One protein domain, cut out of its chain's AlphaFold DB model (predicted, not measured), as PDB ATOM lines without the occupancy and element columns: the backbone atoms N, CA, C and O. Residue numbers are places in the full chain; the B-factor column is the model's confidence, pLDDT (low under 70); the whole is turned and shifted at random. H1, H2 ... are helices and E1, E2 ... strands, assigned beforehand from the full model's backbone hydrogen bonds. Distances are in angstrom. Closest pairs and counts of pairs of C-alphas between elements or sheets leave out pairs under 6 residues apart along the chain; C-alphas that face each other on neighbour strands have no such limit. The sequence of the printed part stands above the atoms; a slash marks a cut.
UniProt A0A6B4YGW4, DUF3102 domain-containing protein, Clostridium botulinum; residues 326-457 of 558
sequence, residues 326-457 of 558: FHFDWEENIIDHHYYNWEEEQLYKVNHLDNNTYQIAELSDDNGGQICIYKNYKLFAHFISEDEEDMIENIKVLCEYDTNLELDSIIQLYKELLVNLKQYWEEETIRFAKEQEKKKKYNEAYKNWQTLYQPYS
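AT A GLANCE: This is residues 326 to 457 of the 558 residues of the protein "DUF3102 domain-containing protein" of Clostridium botulinum (UniProt A0A6B4YGW4). A small, strongly twisted sheet of four strands has H2 and the first part of the very long helix H3 packed on one face and short H1 on the other. H2 and H3 form a helical hairpin of unequal legs; H3 runs on far past the sheet as a long arm, residues 429 to 445 standing free, with tiny H4 at its far end. The printed part has 132 residues with four named helices and four named strands, along the chain H1 E1 E2 E3 E4 H2 H3 H4; the sheet's order is E1 E2 E3 E4, all antiparallel, and the class is mixed. It is only just extended, close to loose, with a radius of gyration of the C-alphas of 21.2 A and spans of 79 by 30 by 25 A, the length made by H3.

HOW THE PARTS SIT: Begin with the sheet, a meander, each strand the antiparallel neighbour of the one before: E1, residues 352 to 354, E2, 358 to 365, E3, 368 to 375, and E4, 378 to 383. Look for N 353 and O 360 at 2.9 A in the hairpin E1 and E2, N 370 and O 363 at 2.7 A in E2 and E3, and N 373 and O 381 at 2.8 A in E3 and E4. E2 bends by 54 degrees at residue 362. H3, residues 407 to 452, is on the sheet through residues 409 to 421; its closest C-alphas to E2 are Leu 413 and Ile 360, 6.7 A apart. H2, residues 388 to 401, lies over E4 at a height over the sheet of 10.1 A, its closest C-alphas Met 391 and Phe 383, 7.2 A apart. H2 and H3 touch, H3 with residues 407 to 411 alone, closest at the C-alphas of Cys 399 and Leu 407, 6.0 A; they run opposite ways at a shallow tilt of 33 degrees, only just short of steep. H1, residues 330 to 335, is on the opposite face from H2 at a height over the sheet of 9.4 A, and runs across the strands, at 70 degrees to E3 on the local plane. H4, residues 454 to 457, is not on the sheet and meets H3 only through their link. In H1, H2 and H3 every O i to N i+4 pair is within hydrogen-bond range; H4 is too short for one.

IN THESE COORDINATES: Find C-alpha 330 at (21.414, -114.099, -32.588), where H1 begins. E2 spans 21.5 A, E3 22.4 A, E4 15.1 A and H2 20.0 A. H3 starts at C-alpha 407, (12.967, -125.668, -47.517), and runs 66.5 A to C-alpha 452, (49.763, -71.102, -56.870).

THE WHOLE: The C-alphas farthest apart, Thr 403 and Tyr 456, are 79.2 A apart. The printed part has no cut. The one long link is H1 to E1, residues 336 to 351. Mean pLDDT of the printed part is 86.9; residues 336 to 345 and 366 to 367 are under 70.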
ATOM      1  N   PHE A 326      30.323-117.985 -31.134       81.25
ATOM      2  CA  PHE A 326      29.837-116.758 -30.507       81.25
ATOM      3  C   PHE A 326      29.523-115.657 -31.524       81.25
ATOM      4  O   PHE A 326      28.563-114.930 -31.309       81.25
ATOM      5  N   HIS A 327      30.271-115.542 -32.628       81.81
ATOM      6  CA  HIS A 327      30.058-114.510 -33.655       81.81
ATOM      7  C   HIS A 327      28.735-114.675 -34.409       81.81
ATOM      8  O   HIS A 327      28.238-113.720 -35.006       81.81
ATOM      9  N   PHE A 328      28.148-115.871 -34.357       88.38
ATOM     10  CA  PHE A 328      26.892-116.207 -35.021       88.38
ATOM     11  C   PHE A 328      25.734-116.364 -34.032       88.38
ATOM     12  O   PHE A 328      24.707-116.947 -34.365       88.38
ATOM     13  N   ASP A 329      25.874-115.866 -32.801       87.62
ATOM     14  CA  ASP A 329      24.762-115.834 -31.855       87.62
ATOM     15  C   ASP A 329      23.776-114.701 -32.195       87.62
ATOM     16  O   ASP A 329      24.175-113.549 -32.409       87.62
ATOM     17  N   TRP A 330      22.482-115.034 -32.230       87.50
ATOM     18  CA  TRP A 330      21.414-114.099 -32.588       87.50
ATOM     19  C   TRP A 330      21.218-112.990 -31.545       87.50
ATOM     20  O   TRP A 330      21.014-111.831 -31.907       87.50
ATOM     21  N   GLU A 331      21.242-113.308 -30.251       83.88
ATOM     22  CA  GLU A 331      21.012-112.300 -29.211       83.88
ATOM     23  C   GLU A 331      22.208-111.346 -29.114       83.88
ATOM     24  O   GLU A 331      22.027-110.131 -29.032       83.88
ATOM     25  N   GLU A 332      23.424-111.879 -29.199       78.69
ATOM     26  CA  GLU A 332      24.654-111.107 -29.007       78.69
ATOM     27  C   GLU A 332      25.026-110.254 -30.233       78.69
ATOM     28  O   GLU A 332      25.394-109.085 -30.088       78.69
ATOM     29  N   ASN A 333      24.919-110.800 -31.452       77.50
ATOM     30  CA  ASN A 333      25.449-110.135 -32.657       77.50
ATOM     31  C   ASN A 333      24.373-109.499 -33.517       77.50
ATOM     32  O   ASN A 333      24.645-108.527 -34.224       77.50
ATOM     33  N   ILE A 334      23.150-110.019 -33.435       78.75
ATOM     34  CA  ILE A 334      22.004-109.376 -34.053       78.75
ATOM     35  C   ILE A 334      21.419-108.451 -32.991       78.75
ATOM     36  O   ILE A 334      21.707-107.260 -33.025       78.75
ATOM     37  N   ILE A 335      20.694-108.917 -31.980       73.12
ATOM     38  CA  ILE A 335      19.929-108.008 -31.101       73.12
ATOM     39  C   ILE A 335      20.794-106.931 -30.407       73.12
ATOM     40  O   ILE A 335      20.435-105.750 -30.473       73.12
ATOM     41  N   ASP A 336      21.923-107.288 -29.785       63.25
ATOM     42  CA  ASP A 336      22.702-106.352 -28.953       63.25
ATOM     43  C   ASP A 336      23.632-105.400 -29.739       63.25
ATOM     44  O   ASP A 336      24.221-104.507 -29.141       63.25
ATOM     45  N   HIS A 337      23.743-105.505 -31.075       62.88
ATOM     46  CA  HIS A 337      24.516-104.593 -31.958       62.88
ATOM     47  C   HIS A 337      25.978-104.298 -31.533       62.88
ATOM     48  O   HIS A 337      26.605-103.362 -32.044       62.88
ATOM     49  N   HIS A 338      26.543-105.016 -30.561       53.34
ATOM     50  CA  HIS A 338      27.509-104.361 -29.677       53.34
ATOM     51  C   HIS A 338      28.981-104.608 -29.985       53.34
ATOM     52  O   HIS A 338      29.821-104.040 -29.279       53.34
ATOM     53  N   TYR A 339      29.314-105.409 -30.998       52.03
ATOM     54  CA  TYR A 339      30.647-106.003 -31.022       52.03
ATOM     55  C   TYR A 339      31.626-105.483 -32.085       52.03
ATOM     56  O   TYR A 339      32.799-105.361 -31.739       52.03
ATOM     57  N   TYR A 340      31.205-105.077 -33.298       51.72
ATOM     58  CA  TYR A 340      32.204-104.792 -34.353       51.72
ATOM     59  C   TYR A 340      32.083-103.527 -35.216       51.72
ATOM     60  O   TYR A 340      33.120-103.116 -35.721       51.72
ATOM     61  N   ASN A 341      30.946-102.830 -35.360       49.44
ATOM     62  CA  ASN A 341      30.905-101.690 -36.298       49.44
ATOM     63  C   ASN A 341      30.006-100.529 -35.850       49.44
ATOM     64  O   ASN A 341      28.796-100.535 -36.043       49.44
ATOM     65  N   TRP A 342      30.615 -99.466 -35.312       45.56
ATOM     66  CA  TRP A 342      29.926 -98.180 -35.103       45.56
ATOM     67  C   TRP A 342      29.703 -97.407 -36.417       45.56
ATOM     68  O   TRP A 342      28.997 -96.400 -36.409       45.56
ATOM     69  N   GLU A 343      30.281 -97.855 -37.539       49.50
ATOM     70  CA  GLU A 343      30.189 -97.161 -38.832       49.50
ATOM     71  C   GLU A 343      29.094 -97.707 -39.773       49.50
ATOM     72  O   GLU A 343      28.785 -97.055 -40.770       49.50
ATOM     73  N   GLU A 344      28.417 -98.813 -39.432       63.00
ATOM     74  CA  GLU A 344      27.467 -99.493 -40.335       63.00
ATOM     75  C   GLU A 344      26.089 -99.780 -39.708       63.00
ATOM     76  O   GLU A 344      25.469-100.814 -39.950       63.00
ATOM     77  N   GLU A 345      25.536 -98.826 -38.951       65.81
ATOM     78  CA  GLU A 345      24.159 -98.912 -38.410       65.81
ATOM     79  C   GLU A 345      23.093 -99.193 -39.499       65.81
ATOM     80  O   GLU A 345      21.968 -99.595 -39.204       65.81
ATOM     81  N   GLN A 346      23.418 -98.929 -40.768       74.12
ATOM     82  CA  GLN A 346      22.534 -99.173 -41.907       74.12
ATOM     83  C   GLN A 346      22.643-100.601 -42.457       74.12
ATOM     84  O   GLN A 346      21.594-101.179 -42.722       74.12
ATOM     85  N   LEU A 347      23.846-101.191 -42.562       80.06
ATOM     86  CA  LEU A 347      24.010-102.590 -42.998       80.06
ATOM     87  C   LEU A 347      23.245-103.527 -42.066       80.06
ATOM     88  O   LEU A 347      22.510-104.405 -42.508       80.06
ATOM     89  N   TYR A 348      23.340-103.267 -40.765       79.31
ATOM     90  CA  TYR A 348      22.630-104.047 -39.765       79.31
ATOM     91  C   TYR A 348      21.109-104.097 -40.018       79.31
ATOM     92  O   TYR A 348      20.455-105.104 -39.783       79.31
ATOM     93  N   LYS A 349      20.499-103.017 -40.523       81.50
ATOM     94  CA  LYS A 349      19.040-102.969 -40.748       81.50
ATOM     95  C   LYS A 349      18.579-103.861 -41.900       81.50
ATOM     96  O   LYS A 349      17.375-104.035 -42.072       81.50
ATOM     97  N   VAL A 350      19.514-104.363 -42.703       87.19
ATOM     98  CA  VAL A 350      19.236-105.090 -43.944       87.19
ATOM     99  C   VAL A 350      19.917-106.455 -44.015       87.19
ATOM    100  O   VAL A 350      19.521-107.259 -44.854       87.19
ATOM    101  N   ASN A 351      20.896-106.735 -43.147       89.38
ATOM    102  CA  ASN A 351      21.683-107.971 -43.157       89.38
ATOM    103  C   ASN A 351      21.010-109.157 -42.453       89.38
ATOM    104  O   ASN A 351      21.631-110.205 -42.325       89.38
ATOM    105  N   HIS A 352      19.768-109.021 -41.992       92.75
ATOM    106  CA  HIS A 352      19.022-110.119 -41.389       92.75
ATOM    107  C   HIS A 352      17.526-110.024 -41.695       92.75
ATOM    108  O   HIS A 352      16.978-108.945 -41.926       92.75
ATOM    109  N   LEU A 353      16.858-111.176 -41.689       93.88
ATOM    110  CA  LEU A 353      15.414-111.312 -41.863       93.88
ATOM    111  C   LEU A 353      14.842-112.326 -40.873       93.88
ATOM    112  O   LEU A 353      15.504-113.293 -40.495       93.88
ATOM    113  N   ASP A 354      13.588-112.111 -40.484       92.81
ATOM    114  CA  ASP A 354      12.871-112.912 -39.493       92.81
ATOM    115  C   ASP A 354      11.416-113.130 -39.937       92.81
ATOM    116  O   ASP A 354      10.676-112.168 -40.159       92.81
ATOM    117  N   ASN A 355      10.989-114.393 -40.053       91.00
ATOM    118  CA  ASN A 355       9.588-114.762 -40.305       91.00
ATOM    119  C   ASN A 355       8.895-115.431 -39.097       91.00
ATOM    120  O   ASN A 355       7.859-116.085 -39.244       91.00
ATOM    121  N   ASN A 356       9.427-115.211 -37.893       86.50
ATOM    122  CA  ASN A 356       9.140-115.823 -36.591       86.50
ATOM    123  C   ASN A 356       9.694-117.244 -36.421       86.50
ATOM    124  O   ASN A 356      10.303-117.547 -35.395       86.50
ATOM    125  N   THR A 357       9.474-118.135 -37.391       90.69
ATOM    126  CA  THR A 357       9.914-119.538 -37.277       90.69
ATOM    127  C   THR A 357      11.388-119.688 -37.633       90.69
ATOM    128  O   THR A 357      12.139-120.366 -36.926       90.69
ATOM    129  N   TYR A 358      11.786-119.050 -38.729       95.50
ATOM    130  CA  TYR A 358      13.132-119.065 -39.269       95.50
ATOM    131  C   TYR A 358      13.676-117.647 -39.326       95.50
ATOM    132  O   TYR A 358      12.946-116.688 -39.605       95.50
ATOM    133  N   GLN A 359      14.974-117.537 -39.092       95.69
ATOM    134  CA  GLN A 359      15.708-116.307 -39.300       95.69
ATOM    135  C   GLN A 359      16.929-116.590 -40.162       95.69
ATOM    136  O   GLN A 359      17.460-117.701 -40.160       95.69
ATOM    137  N   ILE A 360      17.371-115.583 -40.898       95.19
ATOM    138  CA  ILE A 360      18.601-115.650 -41.676       95.19
ATOM    139  C   ILE A 360      19.368-114.351 -41.501       95.19
ATOM    140  O   ILE A 360      18.750-113.291 -41.398       95.19
ATOM    141  N   ALA A 361      20.689-114.429 -41.447       93.19
ATOM    142  CA  ALA A 361      21.538-113.256 -41.359       93.19
ATOM    143  C   ALA A 361      22.852-113.456 -42.104       93.19
ATOM    144  O   ALA A 361      23.389-114.559 -42.116       93.19
ATOM    145  N   GLU A 362      23.370-112.381 -42.682       91.00
ATOM    146  CA  GLU A 362      24.756-112.288 -43.117       91.00
ATOM    147  C   GLU A 362      25.578-111.692 -41.970       91.00
ATOM    148  O   GLU A 362      25.421-110.522 -41.602       91.00
ATOM    149  N   LEU A 363      26.431-112.524 -41.380       87.38
ATOM    150  CA  LEU A 363      27.371-112.145 -40.329       87.38
ATOM    151  C   LEU A 363      28.791-112.428 -40.804       87.38
ATOM    152  O   LEU A 363      28.991-113.171 -41.755       87.38
ATOM    153  N   SER A 364      29.786-111.830 -40.159       77.62
ATOM    154  CA  SER A 364      31.186-112.116 -40.471       77.62
ATOM    155  C   SER A 364      31.952-112.495 -39.218       77.62
ATOM    156  O   SER A 364      31.709-111.952 -38.138       77.62
ATOM    157  N   ASP A 365      32.864-113.441 -39.387       73.44
ATOM    158  CA  ASP A 365      33.943-113.738 -38.454       73.44
ATOM    159  C   ASP A 365      35.294-113.469 -39.144       73.44
ATOM    160  O   ASP A 365      35.353-112.853 -40.214       73.44
ATOM    161  N   ASP A 366      36.395-113.923 -38.546       65.31
ATOM    162  CA  ASP A 366      37.736-113.763 -39.125       65.31
ATOM    163  C   ASP A 366      37.914-114.441 -40.491       65.31
ATOM    164  O   ASP A 366      38.844-114.105 -41.229       65.31
ATOM    165  N   ASN A 367      37.030-115.380 -40.839       65.25
ATOM    166  CA  ASN A 367      37.094-116.170 -42.063       65.25
ATOM    167  C   ASN A 367      36.222-115.598 -43.193       65.25
ATOM    168  O   ASN A 367      36.269-116.113 -44.310       65.25
ATOM    169  N   GLY A 368      35.471-114.518 -42.944       72.75
ATOM    170  CA  GLY A 368      34.709-113.787 -43.959       72.75
ATOM    171  C   GLY A 368      33.200-113.741 -43.709       72.75
ATOM    172  O   GLY A 368      32.715-114.061 -42.627       72.75
ATOM    173  N   GLY A 369      32.459-113.275 -44.721       81.50
ATOM    174  CA  GLY A 369      30.997-113.188 -44.695       81.50
ATOM    175  C   GLY A 369      30.341-114.566 -44.781       81.50
ATOM    176  O   GLY A 369      30.718-115.398 -45.605       81.50
ATOM    177  N   GLN A 370      29.368-114.804 -43.908       89.06
ATOM    178  CA  GLN A 370      28.732-116.088 -43.648       89.06
ATOM    179  C   GLN A 370      27.223-115.907 -43.614       89.06
ATOM    180  O   GLN A 370      26.705-115.002 -42.956       89.06
ATOM    181  N   ILE A 371      26.503-116.808 -44.273       93.38
ATOM    182  CA  ILE A 371      25.045-116.838 -44.209       93.38
ATOM    183  C   ILE A 371      24.621-117.785 -43.095       93.38
ATOM    184  O   ILE A 371      24.671-119.004 -43.247       93.38
ATOM    185  N   CYS A 372      24.179-117.217 -41.980       94.69
ATOM    186  CA  CYS A 372      23.705-117.929 -40.804       94.69
ATOM    187  C   CYS A 372      22.195-118.167 -40.888       94.69
ATOM    188  O   CYS A 372      21.417-117.233 -41.073       94.69
ATOM    189  N   ILE A 373      21.772-119.413 -40.694       95.44
ATOM    190  CA  ILE A 373      20.374-119.842 -40.681       95.44
ATOM    191  C   ILE A 373      19.999-120.239 -39.262       95.44
ATOM    192  O   ILE A 373      20.670-121.057 -38.628       95.44
ATOM    193  N   TYR A 374      18.879-119.707 -38.789       94.94
ATOM    194  CA  TYR A 374      18.377-119.911 -37.442       94.94
ATOM    195  C   TYR A 374      16.969-120.492 -37.465       94.94
ATOM    196  O   TYR A 374      16.170-120.244 -38.372       94.94
ATOM    197  N   LYS A 375      16.645-121.231 -36.406       93.56
ATOM    198  CA  LYS A 375      15.289-121.697 -36.116       93.56
ATOM    199  C   LYS A 375      14.944-121.341 -34.681       93.56
ATOM    200  O   LYS A 375      15.606-121.805 -33.752       93.56
ATOM    201  N   ASN A 376      13.889-120.552 -34.491       92.50
ATOM    202  CA  ASN A 376      13.532-119.979 -33.188       92.50
ATOM    203  C   ASN A 376      14.733-119.290 -32.508       92.50
ATOM    204  O   ASN A 376      15.006-119.549 -31.333       92.50
ATOM    205  N   TYR A 377      15.467-118.468 -33.262       91.56
ATOM    206  CA  TYR A 377      16.618-117.685 -32.792       91.56
ATOM    207  C   TYR A 377      17.830-118.500 -32.324       91.56
ATOM    208  O   TYR A 377      18.756-117.955 -31.735       91.56
ATOM    209  N   LYS A 378      17.858-119.808 -32.599       91.69
ATOM    210  CA  LYS A 378      19.036-120.653 -32.386       91.69
ATOM    211  C   LYS A 378      19.708-120.955 -33.707       91.69
ATOM    212  O   LYS A 378      19.018-121.357 -34.649       91.69
ATOM    213  N   LEU A 379      21.028-120.782 -33.750       93.75
ATOM    214  CA  LEU A 379      21.828-121.110 -34.921       93.75
ATOM    215  C   LEU A 379      21.604-122.576 -35.290       93.75
ATOM    216  O   LEU A 379      21.556-123.452 -34.424       93.75
ATOM    217  N   PHE A 380      21.412-122.824 -36.579       93.44
ATOM    218  CA  PHE A 380      21.154-124.153 -37.114       93.44
ATOM    219  C   PHE A 380      22.181-124.548 -38.174       93.44
ATOM    220  O   PHE A 380      22.562-125.715 -38.250       93.44
ATOM    221  N   ALA A 381      22.633-123.590 -38.974       94.88
ATOM    222  CA  ALA A 381      23.677-123.760 -39.973       94.88
ATOM    223  C   ALA A 381      24.306-122.396 -40.270       94.88
ATOM    224  O   ALA A 381      23.656-121.368 -40.073       94.88
ATOM    225  N   HIS A 382      25.537-122.379 -40.760       94.50
ATOM    226  CA  HIS A 382      26.139-121.186 -41.344       94.50
ATOM    227  C   HIS A 382      26.968-121.604 -42.546       94.50
ATOM    228  O   HIS A 382      27.656-122.604 -42.469       94.50
ATOM    229  N   PHE A 383      26.914-120.877 -43.649       93.81
ATOM    230  CA  PHE A 383      27.590-121.294 -44.873       93.81
ATOM    231  C   PHE A 383      28.479-120.182 -45.419       93.81
ATOM    232  O   PHE A 383      28.088-119.012 -45.412       93.81
ATOM    233  N   ILE A 384      29.634-120.581 -45.958       87.69
ATOM    234  CA  ILE A 384      30.541-119.718 -46.721       87.69
ATOM    235  C   ILE A 384      30.325-120.010 -48.201       87.69
ATOM    236  O   ILE A 384      30.839-121.000 -48.719       87.69
ATOM    237  N   SER A 385      29.567-119.169 -48.897       81.19
ATOM    238  CA  SER A 385      29.532-119.203 -50.359       81.19
ATOM    239  C   SER A 385      29.044-117.873 -50.923       81.19
ATOM    240  O   SER A 385      28.041-117.323 -50.473       81.19
ATOM    241  N   GLU A 386      29.756-117.382 -51.937       78.31
ATOM    242  CA  GLU A 386      29.334-116.245 -52.763       78.31
ATOM    243  C   GLU A 386      28.431-116.688 -53.932       78.31
ATOM    244  O   GLU A 386      27.790-115.851 -54.570       78.31
ATOM    245  N   ASP A 387      28.373-117.994 -54.224       88.25
ATOM    246  CA  ASP A 387      27.552-118.568 -55.289       88.25
ATOM    247  C   ASP A 387      26.151-118.932 -54.760       88.25
ATOM    248  O   ASP A 387      25.989-119.716 -53.814       88.25
ATOM    249  N   GLU A 388      25.121-118.346 -55.383       89.44
ATOM    250  CA  GLU A 388      23.716-118.573 -55.035       89.44
ATOM    251  C   GLU A 388      23.293-120.033 -55.256       89.44
ATOM    252  O   GLU A 388      22.507-120.559 -54.463       89.44
ATOM    253  N   GLU A 389      23.795-120.694 -56.302       91.62
ATOM    254  CA  GLU A 389      23.455-122.087 -56.608       91.62
ATOM    255  C   GLU A 389      24.012-123.027 -55.534       91.62
ATOM    256  O   GLU A 389      23.263-123.864 -55.019       91.62
ATOM    257  N   ASP A 390      25.266-122.819 -55.124       92.06
ATOM    258  CA  ASP A 390      25.911-123.595 -54.058       92.06
ATOM    259  C   ASP A 390      25.216-123.379 -52.704       92.06
ATOM    260  O   ASP A 390      24.934-124.339 -51.984       92.06
ATOM    261  N   MET A 391      24.848-122.134 -52.370       93.19
ATOM    262  CA  MET A 391      24.081-121.832 -51.152       93.19
ATOM    263  C   MET A 391      22.727-122.539 -51.127       93.19
ATOM    264  O   MET A 391      22.336-123.120 -50.113       93.19
ATOM    265  N   ILE A 392      21.993-122.496 -52.239       94.56
ATOM    266  CA  ILE A 392      20.698-123.169 -52.351       94.56
ATOM    267  C   ILE A 392      20.870-124.684 -52.212       94.56
ATOM    268  O   ILE A 392      20.031-125.327 -51.579       94.56
ATOM    269  N   GLU A 393      21.928-125.264 -52.779       95.06
ATOM    270  CA  GLU A 393      22.207-126.692 -52.646       95.06
ATOM    271  C   GLU A 393      22.538-127.079 -51.199       95.06
ATOM    272  O   GLU A 393      21.940-128.016 -50.671       95.06
ATOM    273  N   ASN A 394      23.366-126.294 -50.509       95.25
ATOM    274  CA  ASN A 394      23.658-126.490 -49.087       95.25
ATOM    275  C   ASN A 394      22.386-126.439 -48.219       95.25
ATOM    276  O   ASN A 394      22.167-127.304 -47.366       95.25
ATOM    277  N   ILE A 395      21.481-125.486 -48.480       95.31
ATOM    278  CA  ILE A 395      20.189-125.392 -47.779       95.31
ATOM    279  C   ILE A 395      19.309-126.622 -48.054       95.31
ATOM    280  O   ILE A 395      18.624-127.104 -47.144       95.31
ATOM    281  N   LYS A 396      19.309-127.160 -49.283       95.50
ATOM    282  CA  LYS A 396      18.582-128.403 -49.592       95.50
ATOM    283  C   LYS A 396      19.151-129.579 -48.815       95.50
ATOM    284  O   LYS A 396      18.373-130.271 -48.166       95.50
ATOM    285  N   VAL A 397      20.472-129.770 -48.830       95.31
ATOM    286  CA  VAL A 397      21.151-130.850 -48.092       95.31
ATOM    287  C   VAL A 397      20.810-130.777 -46.599       95.31
ATOM    288  O   VAL A 397      20.469-131.791 -45.987       95.31
ATOM    289  N   LEU A 398      20.792-129.571 -46.025       95.44
ATOM    290  CA  LEU A 398      20.373-129.332 -44.644       95.44
ATOM    291  C   LEU A 398      18.914-129.757 -44.376       95.44
ATOM    292  O   LEU A 398      18.634-130.405 -43.366       95.44
ATOM    293  N   CYS A 399      17.982-129.418 -45.271       94.44
ATOM    294  CA  CYS A 399      16.563-129.773 -45.131       94.44
ATOM    295  C   CYS A 399      16.277-131.259 -45.412       94.44
ATOM    296  O   CYS A 399      15.337-131.825 -44.856       94.44
ATOM    297  N   GLU A 400      17.079-131.909 -46.260       94.31
ATOM    298  CA  GLU A 400      17.038-133.362 -46.457       94.31
ATOM    299  C   GLU A 400      17.523-134.107 -45.210       94.31
ATOM    300  O   GLU A 400      17.000-135.175 -44.881       94.31
ATOM    301  N   TYR A 401      18.494-133.529 -44.497       92.25
ATOM    302  CA  TYR A 401      19.002-134.073 -43.247       92.25
ATOM    303  C   TYR A 401      18.012-133.920 -42.083       92.25
ATOM    304  O   TYR A 401      17.710-134.906 -41.406       92.25
ATOM    305  N   ASP A 402      17.459-132.720 -41.867       91.12
ATOM    306  CA  ASP A 402      16.399-132.482 -40.879       91.12
ATOM    307  C   ASP A 402      15.057-132.182 -41.556       91.12
ATOM    308  O   ASP A 402      14.703-131.038 -41.843       91.12
ATOM    309  N   THR A 403      14.258-133.237 -41.720       87.44
ATOM    310  CA  THR A 403      12.911-133.169 -42.319       87.44
ATOM    311  C   THR A 403      11.906-132.282 -41.570       87.44
ATOM    312  O   THR A 403      10.803-132.067 -42.069       87.44
ATOM    313  N   ASN A 404      12.251-131.749 -40.390       89.50
ATOM    314  CA  ASN A 404      11.438-130.748 -39.692       89.50
ATOM    315  C   ASN A 404      11.705-129.309 -40.170       89.50
ATOM    316  O   ASN A 404      11.186-128.366 -39.556       89.50
ATOM    317  N   LEU A 405      12.561-129.114 -41.175       91.50
ATOM    318  CA  LEU A 405      12.819-127.825 -41.808       91.50
ATOM    319  C   LEU A 405      11.958-127.633 -43.057       91.50
ATOM    320  O   LEU A 405      11.716-128.561 -43.827       91.50
ATOM    321  N   GLU A 406      11.512-126.398 -43.274       94.19
ATOM    322  CA  GLU A 406      10.709-126.024 -44.436       94.19
ATOM    323  C   GLU A 406      11.590-125.332 -45.480       94.19
ATOM    324  O   GLU A 406      11.819-124.123 -45.414       94.19
ATOM    325  N   LEU A 407      12.057-126.113 -46.459       94.19
ATOM    326  CA  LEU A 407      12.967-125.668 -47.517       94.19
ATOM    327  C   LEU A 407      12.503-124.376 -48.210       94.19
ATOM    328  O   LEU A 407      13.271-123.422 -48.319       94.19
ATOM    329  N   ASP A 408      11.238-124.329 -48.639       94.44
ATOM    330  CA  ASP A 408      10.685-123.179 -49.363       94.44
ATOM    331  C   ASP A 408      10.717-121.895 -48.519       94.44
ATOM    332  O   ASP A 408      10.992-120.817 -49.046       94.44
ATOM    333  N   SER A 409      10.484-122.009 -47.205       94.31
ATOM    334  CA  SER A 409      10.499-120.871 -46.278       94.31
ATOM    335  C   SER A 409      11.906-120.288 -46.132       94.31
ATOM    336  O   SER A 409      12.091-119.072 -46.213       94.31
ATOM    337  N   ILE A 410      12.908-121.158 -45.974       95.38
ATOM    338  CA  ILE A 410      14.310-120.760 -45.807       95.38
ATOM    339  C   ILE A 410      14.865-120.175 -47.113       95.38
ATOM    340  O   ILE A 410      15.483-119.112 -47.089       95.38
ATOM    341  N   ILE A 411      14.600-120.809 -48.263       95.25
ATOM    342  CA  ILE A 411      15.026-120.290 -49.574       95.25
ATOM    343  C   ILE A 411      14.392-118.925 -49.856       95.25
ATOM    344  O   ILE A 411      15.055-118.045 -50.405       95.25
ATOM    345  N   GLN A 412      13.117-118.735 -49.502       95.50
ATOM    346  CA  GLN A 412      12.461-117.445 -49.680       95.50
ATOM    347  C   GLN A 412      13.156-116.353 -48.857       95.50
ATOM    348  O   GLN A 412      13.508-115.316 -49.418       95.50
ATOM    349  N   LEU A 413      13.408-116.606 -47.567       95.88
ATOM    350  CA  LEU A 413      14.148-115.682 -46.705       95.88
ATOM    351  C   LEU A 413      15.538-115.364 -47.262       95.88
ATOM    352  O   LEU A 413      15.928-114.202 -47.307       95.88
ATOM    353  N   TYR A 414      16.269-116.376 -47.731       95.12
ATOM    354  CA  TYR A 414      17.589-116.190 -48.329       95.12
ATOM    355  C   TYR A 414      17.560-115.277 -49.554       95.12
ATOM    356  O   TYR A 414      18.330-114.322 -49.639       95.12
ATOM    357  N   LYS A 415      16.620-115.498 -50.476       94.94
ATOM    358  CA  LYS A 415      16.482-114.648 -51.667       94.94
ATOM    359  C   LYS A 415      16.090-113.217 -51.321       94.94
ATOM    360  O   LYS A 415      16.591-112.283 -51.943       94.94
ATOM    361  N   GLU A 416      15.208-113.034 -50.343       95.50
ATOM    362  CA  GLU A 416      14.842-111.703 -49.851       95.50
ATOM    363  C   GLU A 416      16.047-110.995 -49.207       95.50
ATOM    364  O   GLU A 416      16.275-109.815 -49.484       95.50
ATOM    365  N   LEU A 417      16.869-111.717 -48.436       94.50
ATOM    366  CA  LEU A 417      18.095-111.187 -47.835       94.50
ATOM    367  C   LEU A 417      19.081-110.721 -48.914       94.50
ATOM    368  O   LEU A 417      19.565-109.592 -48.852       94.50
ATOM    369  N   LEU A 418      19.327-111.539 -49.944       92.81
ATOM    370  CA  LEU A 418      20.214-111.172 -51.052       92.81
ATOM    371  C   LEU A 418      19.755-109.904 -51.781       92.81
ATOM    372  O   LEU A 418      20.581-109.076 -52.166       92.81
ATOM    373  N   VAL A 419      18.445-109.726 -51.971       93.94
ATOM    374  CA  VAL A 419      17.900-108.507 -52.587       93.94
ATOM    375  C   VAL A 419      18.187-107.284 -51.713       93.94
ATOM    376  O   VAL A 419      18.620-106.260 -52.246       93.94
ATOM    377  N   ASN A 420      17.991-107.390 -50.396       93.19
ATOM    378  CA  ASN A 420      18.263-106.304 -49.452       93.19
ATOM    379  C   ASN A 420      19.751-105.930 -49.426       93.19
ATOM    380  O   ASN A 420      20.096-104.754 -49.557       93.19
ATOM    381  N   LEU A 421      20.631-106.929 -49.317       90.69
ATOM    382  CA  LEU A 421      22.081-106.738 -49.311       90.69
ATOM    383  C   LEU A 421      22.569-106.126 -50.621       90.69
ATOM    384  O   LEU A 421      23.330-105.161 -50.612       90.69
ATOM    385  N   LYS A 422      22.081-106.621 -51.763       91.50
ATOM    386  CA  LYS A 422      22.437-106.070 -53.072       91.50
ATOM    387  C   LYS A 422      22.055-104.595 -53.193       91.50
ATOM    388  O   LYS A 422      22.868-103.799 -53.657       91.50
ATOM    389  N   GLN A 423      20.847-104.223 -52.767       91.69
ATOM    390  CA  GLN A 423      20.410-102.822 -52.777       91.69
ATOM    391  C   GLN A 423      21.304-101.952 -51.889       91.69
ATOM    392  O   GLN A 423      21.747-100.890 -52.323       91.69
ATOM    393  N   TYR A 424      21.626-102.424 -50.684       90.50
ATOM    394  CA  TYR A 424      22.527-101.724 -49.774       90.50
ATOM    395  C   TYR A 424      23.920-101.516 -50.375       90.50
ATOM    396  O   TYR A 424      24.412-100.390 -50.410       90.50
ATOM    397  N   TRP A 425      24.541-102.569 -50.909       87.44
ATOM    398  CA  TRP A 425      25.884-102.480 -51.484       87.44
ATOM    399  C   TRP A 425      25.931-101.616 -52.751       87.44
ATOM    400  O   TRP A 425      26.919-100.912 -52.976       87.44
ATOM    401  N   GLU A 426      24.867-101.599 -53.563       91.19
ATOM    402  CA  GLU A 426      24.730-100.666 -54.688       91.19
ATOM    403  C   GLU A 426      24.694 -99.203 -54.205       91.19
ATOM    404  O   GLU A 426      25.406 -98.347 -54.745       91.19
ATOM    405  N   GLU A 427      23.917 -98.907 -53.160       88.50
ATOM    406  CA  GLU A 427      23.833 -97.570 -52.561       88.50
ATOM    407  C   GLU A 427      25.150 -97.139 -51.901       88.50
ATOM    408  O   GLU A 427      25.617 -96.014 -52.127       88.50
ATOM    409  N   GLU A 428      25.786 -98.034 -51.148       87.12
ATOM    410  CA  GLU A 428      27.043 -97.765 -50.451       87.12
ATOM    411  C   GLU A 428      28.201 -97.592 -51.446       87.12
ATOM    412  O   GLU A 428      29.010 -96.676 -51.301       87.12
ATOM    413  N   THR A 429      28.222 -98.351 -52.550       87.81
ATOM    414  CA  THR A 429      29.183 -98.145 -53.651       87.81
ATOM    415  C   THR A 429      29.051 -96.741 -54.246       87.81
ATOM    416  O   THR A 429      30.051 -96.052 -54.478       87.81
ATOM    417  N   ILE A 430      27.818 -96.272 -54.473       89.50
ATOM    418  CA  ILE A 430      27.558 -94.916 -54.973       89.50
ATOM    419  C   ILE A 430      27.995 -93.866 -53.947       89.50
ATOM    420  O   ILE A 430      28.575 -92.839 -54.320       89.50
ATOM    421  N   ARG A 431      27.710 -94.089 -52.661       87.00
ATOM    422  CA  ARG A 431      28.107 -93.190 -51.573       87.00
ATOM    423  C   ARG A 431      29.626 -93.085 -51.470       87.00
ATOM    424  O   ARG A 431      30.150 -91.972 -51.515       87.00
ATOM    425  N   PHE A 432      30.324 -94.216 -51.435       85.12
ATOM    426  CA  PHE A 432      31.779 -94.276 -51.402       85.12
ATOM    427  C   PHE A 432      32.394 -93.585 -52.623       85.12
ATOM    428  O   PHE A 432      33.295 -92.759 -52.481       85.12
ATOM    429  N   ALA A 433      31.865 -93.828 -53.828       87.88
ATOM    430  CA  ALA A 433      32.320 -93.149 -55.041       87.88
ATOM    431  C   ALA A 433      32.166 -91.618 -54.946       87.88
ATOM    432  O   ALA A 433      33.092 -90.884 -55.301       87.88
ATOM    433  N   LYS A 434      31.039 -91.124 -54.410       88.12
ATOM    434  CA  LYS A 434      30.822 -89.687 -54.163       88.12
ATOM    435  C   LYS A 434      31.805 -89.128 -53.135       88.12
ATOM    436  O   LYS A 434      32.338 -88.040 -53.343       88.12
ATOM    437  N   GLU A 435      32.063 -89.838 -52.041       87.56
ATOM    438  CA  GLU A 435      33.028 -89.420 -51.016       87.56
ATOM    439  C   GLU A 435      34.463 -89.375 -51.565       87.56
ATOM    440  O   GLU A 435      35.184 -88.398 -51.337       87.56
ATOM    441  N   GLN A 436      34.861 -90.364 -52.372       88.06
ATOM    442  CA  GLN A 436      36.151 -90.361 -53.067       88.06
ATOM    443  C   GLN A 436      36.264 -89.200 -54.059       88.06
ATOM    444  O   GLN A 436      37.304 -88.540 -54.125       88.06
ATOM    445  N   GLU A 437      35.198 -88.898 -54.805       88.12
ATOM    446  CA  GLU A 437      35.171 -87.751 -55.713       88.12
ATOM    447  C   GLU A 437      35.315 -86.424 -54.949       88.12
ATOM    448  O   GLU A 437      36.133 -85.585 -55.336       88.12
ATOM    449  N   LYS A 438      34.591 -86.248 -53.835       88.19
ATOM    450  CA  LYS A 438      34.723 -85.073 -52.954       88.19
ATOM    451  C   LYS A 438      36.149 -84.927 -52.430       88.19
ATOM    452  O   LYS A 438      36.751 -83.861 -52.560       88.19
ATOM    453  N   LYS A 439      36.736 -86.014 -51.922       90.00
ATOM    454  CA  LYS A 439      38.119 -86.037 -51.423       90.00
ATOM    455  C   LYS A 439      39.129 -85.703 -52.522       90.00
ATOM    456  O   LYS A 439      40.080 -84.959 -52.284       90.00
ATOM    457  N   LYS A 440      38.920 -86.208 -53.742       90.50
ATOM    458  CA  LYS A 440      39.746 -85.879 -54.911       90.50
ATOM    459  C   LYS A 440      39.677 -84.385 -55.239       90.50
ATOM    460  O   LYS A 440      40.731 -83.767 -55.380       90.50
ATOM    461  N   LYS A 441      38.472 -83.804 -55.308       89.38
ATOM    462  CA  LYS A 441      38.265 -82.365 -55.562       89.38
ATOM    463  C   LYS A 441      38.923 -81.497 -54.489       89.38
ATOM    464  O   LYS A 441      39.662 -80.574 -54.829       89.38
ATOM    465  N   TYR A 442      38.743 -81.843 -53.213       92.62
ATOM    466  CA  TYR A 442      39.407 -81.175 -52.093       92.62
ATOM    467  C   TYR A 442      40.930 -81.190 -52.233       92.62
ATOM    468  O   TYR A 442      41.575 -80.144 -52.183       92.62
ATOM    469  N   ASN A 443      41.512 -82.371 -52.462       92.56
ATOM    470  CA  ASN A 443      42.960 -82.528 -52.585       92.56
ATOM    471  C   ASN A 443      43.526 -81.754 -53.782       92.56
ATOM    472  O   ASN A 443      44.601 -81.160 -53.682       92.56
ATOM    473  N   GLU A 444      42.812 -81.737 -54.909       91.50
ATOM    474  CA  GLU A 444      43.199 -80.958 -56.084       91.50
ATOM    475  C   GLU A 444      43.160 -79.451 -55.796       91.50
ATOM    476  O   GLU A 444      44.130 -78.743 -56.079       91.50
ATOM    477  N   ALA A 445      42.083 -78.962 -55.175       91.25
ATOM    478  CA  ALA A 445      41.954 -77.567 -54.770       91.25
ATOM    479  C   ALA A 445      43.056 -77.161 -53.778       91.25
ATOM    480  O   ALA A 445      43.696 -76.124 -53.966       91.25
ATOM    481  N   TYR A 446      43.338 -78.002 -52.780       93.94
ATOM    482  CA  TYR A 446      44.397 -77.776 -51.797       93.94
ATOM    483  C   TYR A 446      45.775 -77.713 -52.457       93.94
ATOM    484  O   TYR A 446      46.528 -76.765 -52.231       93.94
ATOM    485  N   LYS A 447      46.091 -78.660 -53.347       93.56
ATOM    486  CA  LYS A 447      47.355 -78.671 -54.095       93.56
ATOM    487  C   LYS A 447      47.503 -77.432 -54.979       93.56
ATOM    488  O   LYS A 447      48.577 -76.827 -55.014       93.56
ATOM    489  N   ASN A 448      46.437 -77.028 -55.670       90.19
ATOM    490  CA  ASN A 448      46.422 -75.807 -56.474       90.19
ATOM    491  C   ASN A 448      46.647 -74.572 -55.593       90.19
ATOM    492  O   ASN A 448      47.467 -73.722 -55.934       90.19
ATOM    493  N   TRP A 449      45.981 -74.489 -54.439       93.31
ATOM    494  CA  TRP A 449      46.188 -73.406 -53.482       93.31
ATOM    495  C   TRP A 449      47.635 -73.335 -52.989       93.31
ATOM    496  O   TRP A 449      48.274 -72.279 -53.058       93.31
ATOM    497  N   GLN A 450      48.166 -74.477 -52.555       92.50
ATOM    498  CA  GLN A 450      49.522 -74.632 -52.045       92.50
ATOM    499  C   GLN A 450      50.575 -74.222 -53.079       92.50
ATOM    500  O   GLN A 450      51.586 -73.614 -52.752       92.50
ATOM    501  N   THR A 451      50.328 -74.537 -54.345       88.75
ATOM    502  CA  THR A 451      51.286 -74.300 -55.426       88.75
ATOM    503  C   THR A 451      51.211 -72.861 -55.941       88.75
ATOM    504  O   THR A 451      52.230 -72.194 -56.122       88.75
ATOM    505  N   LEU A 452      49.995 -72.362 -56.167       88.31
ATOM    506  CA  LEU A 452      49.763 -71.102 -56.870       88.31
ATOM    507  C   LEU A 452      49.711 -69.897 -55.929       88.31
ATOM    508  O   LEU A 452      50.177 -68.820 -56.299       88.31
ATOM    509  N   TYR A 453      49.167 -70.060 -54.723       91.38
ATOM    510  CA  TYR A 453      48.843 -68.933 -53.844       91.38
ATOM    511  C   TYR A 453      49.666 -68.931 -52.557       91.38
ATOM    512  O   TYR A 453      50.157 -67.872 -52.170       91.38
ATOM    513  N   GLN A 454      49.874 -70.083 -51.907       91.38
ATOM    514  CA  GLN A 454      50.590 -70.162 -50.625       91.38
ATOM    515  C   GLN A 454      51.981 -69.487 -50.628       91.38
ATOM    516  O   GLN A 454      52.264 -68.760 -49.672       91.38
ATOM    517  N   PRO A 455      52.828 -69.594 -51.677       89.56
ATOM    518  CA  PRO A 455      54.142 -68.938 -51.685       89.56
ATOM    519  C   PRO A 455      54.060 -67.405 -51.638       89.56
ATOM    520  O   PRO A 455      55.007 -66.734 -51.233       89.56
ATOM    521  N   TYR A 456      52.919 -66.843 -52.043       89.19
ATOM    522  CA  TYR A 456      52.674 -65.404 -52.141       89.19
ATOM    523  C   TYR A 456      51.674 -64.901 -51.087       89.19
ATOM    524  O   TYR A 456      51.499 -63.692 -50.941       89.19
ATOM    525  N   SER A 457      51.054 -65.801 -50.315       87.94
ATOM    526  CA  SER A 457      50.052 -65.458 -49.299       87.94
ATOM    527  C   SER A 457      50.664 -64.909 -48.006       87.94
ATOM    528  O   SER A 457      49.951 -64.308 -47.203       87.94
TER     529      SER A 457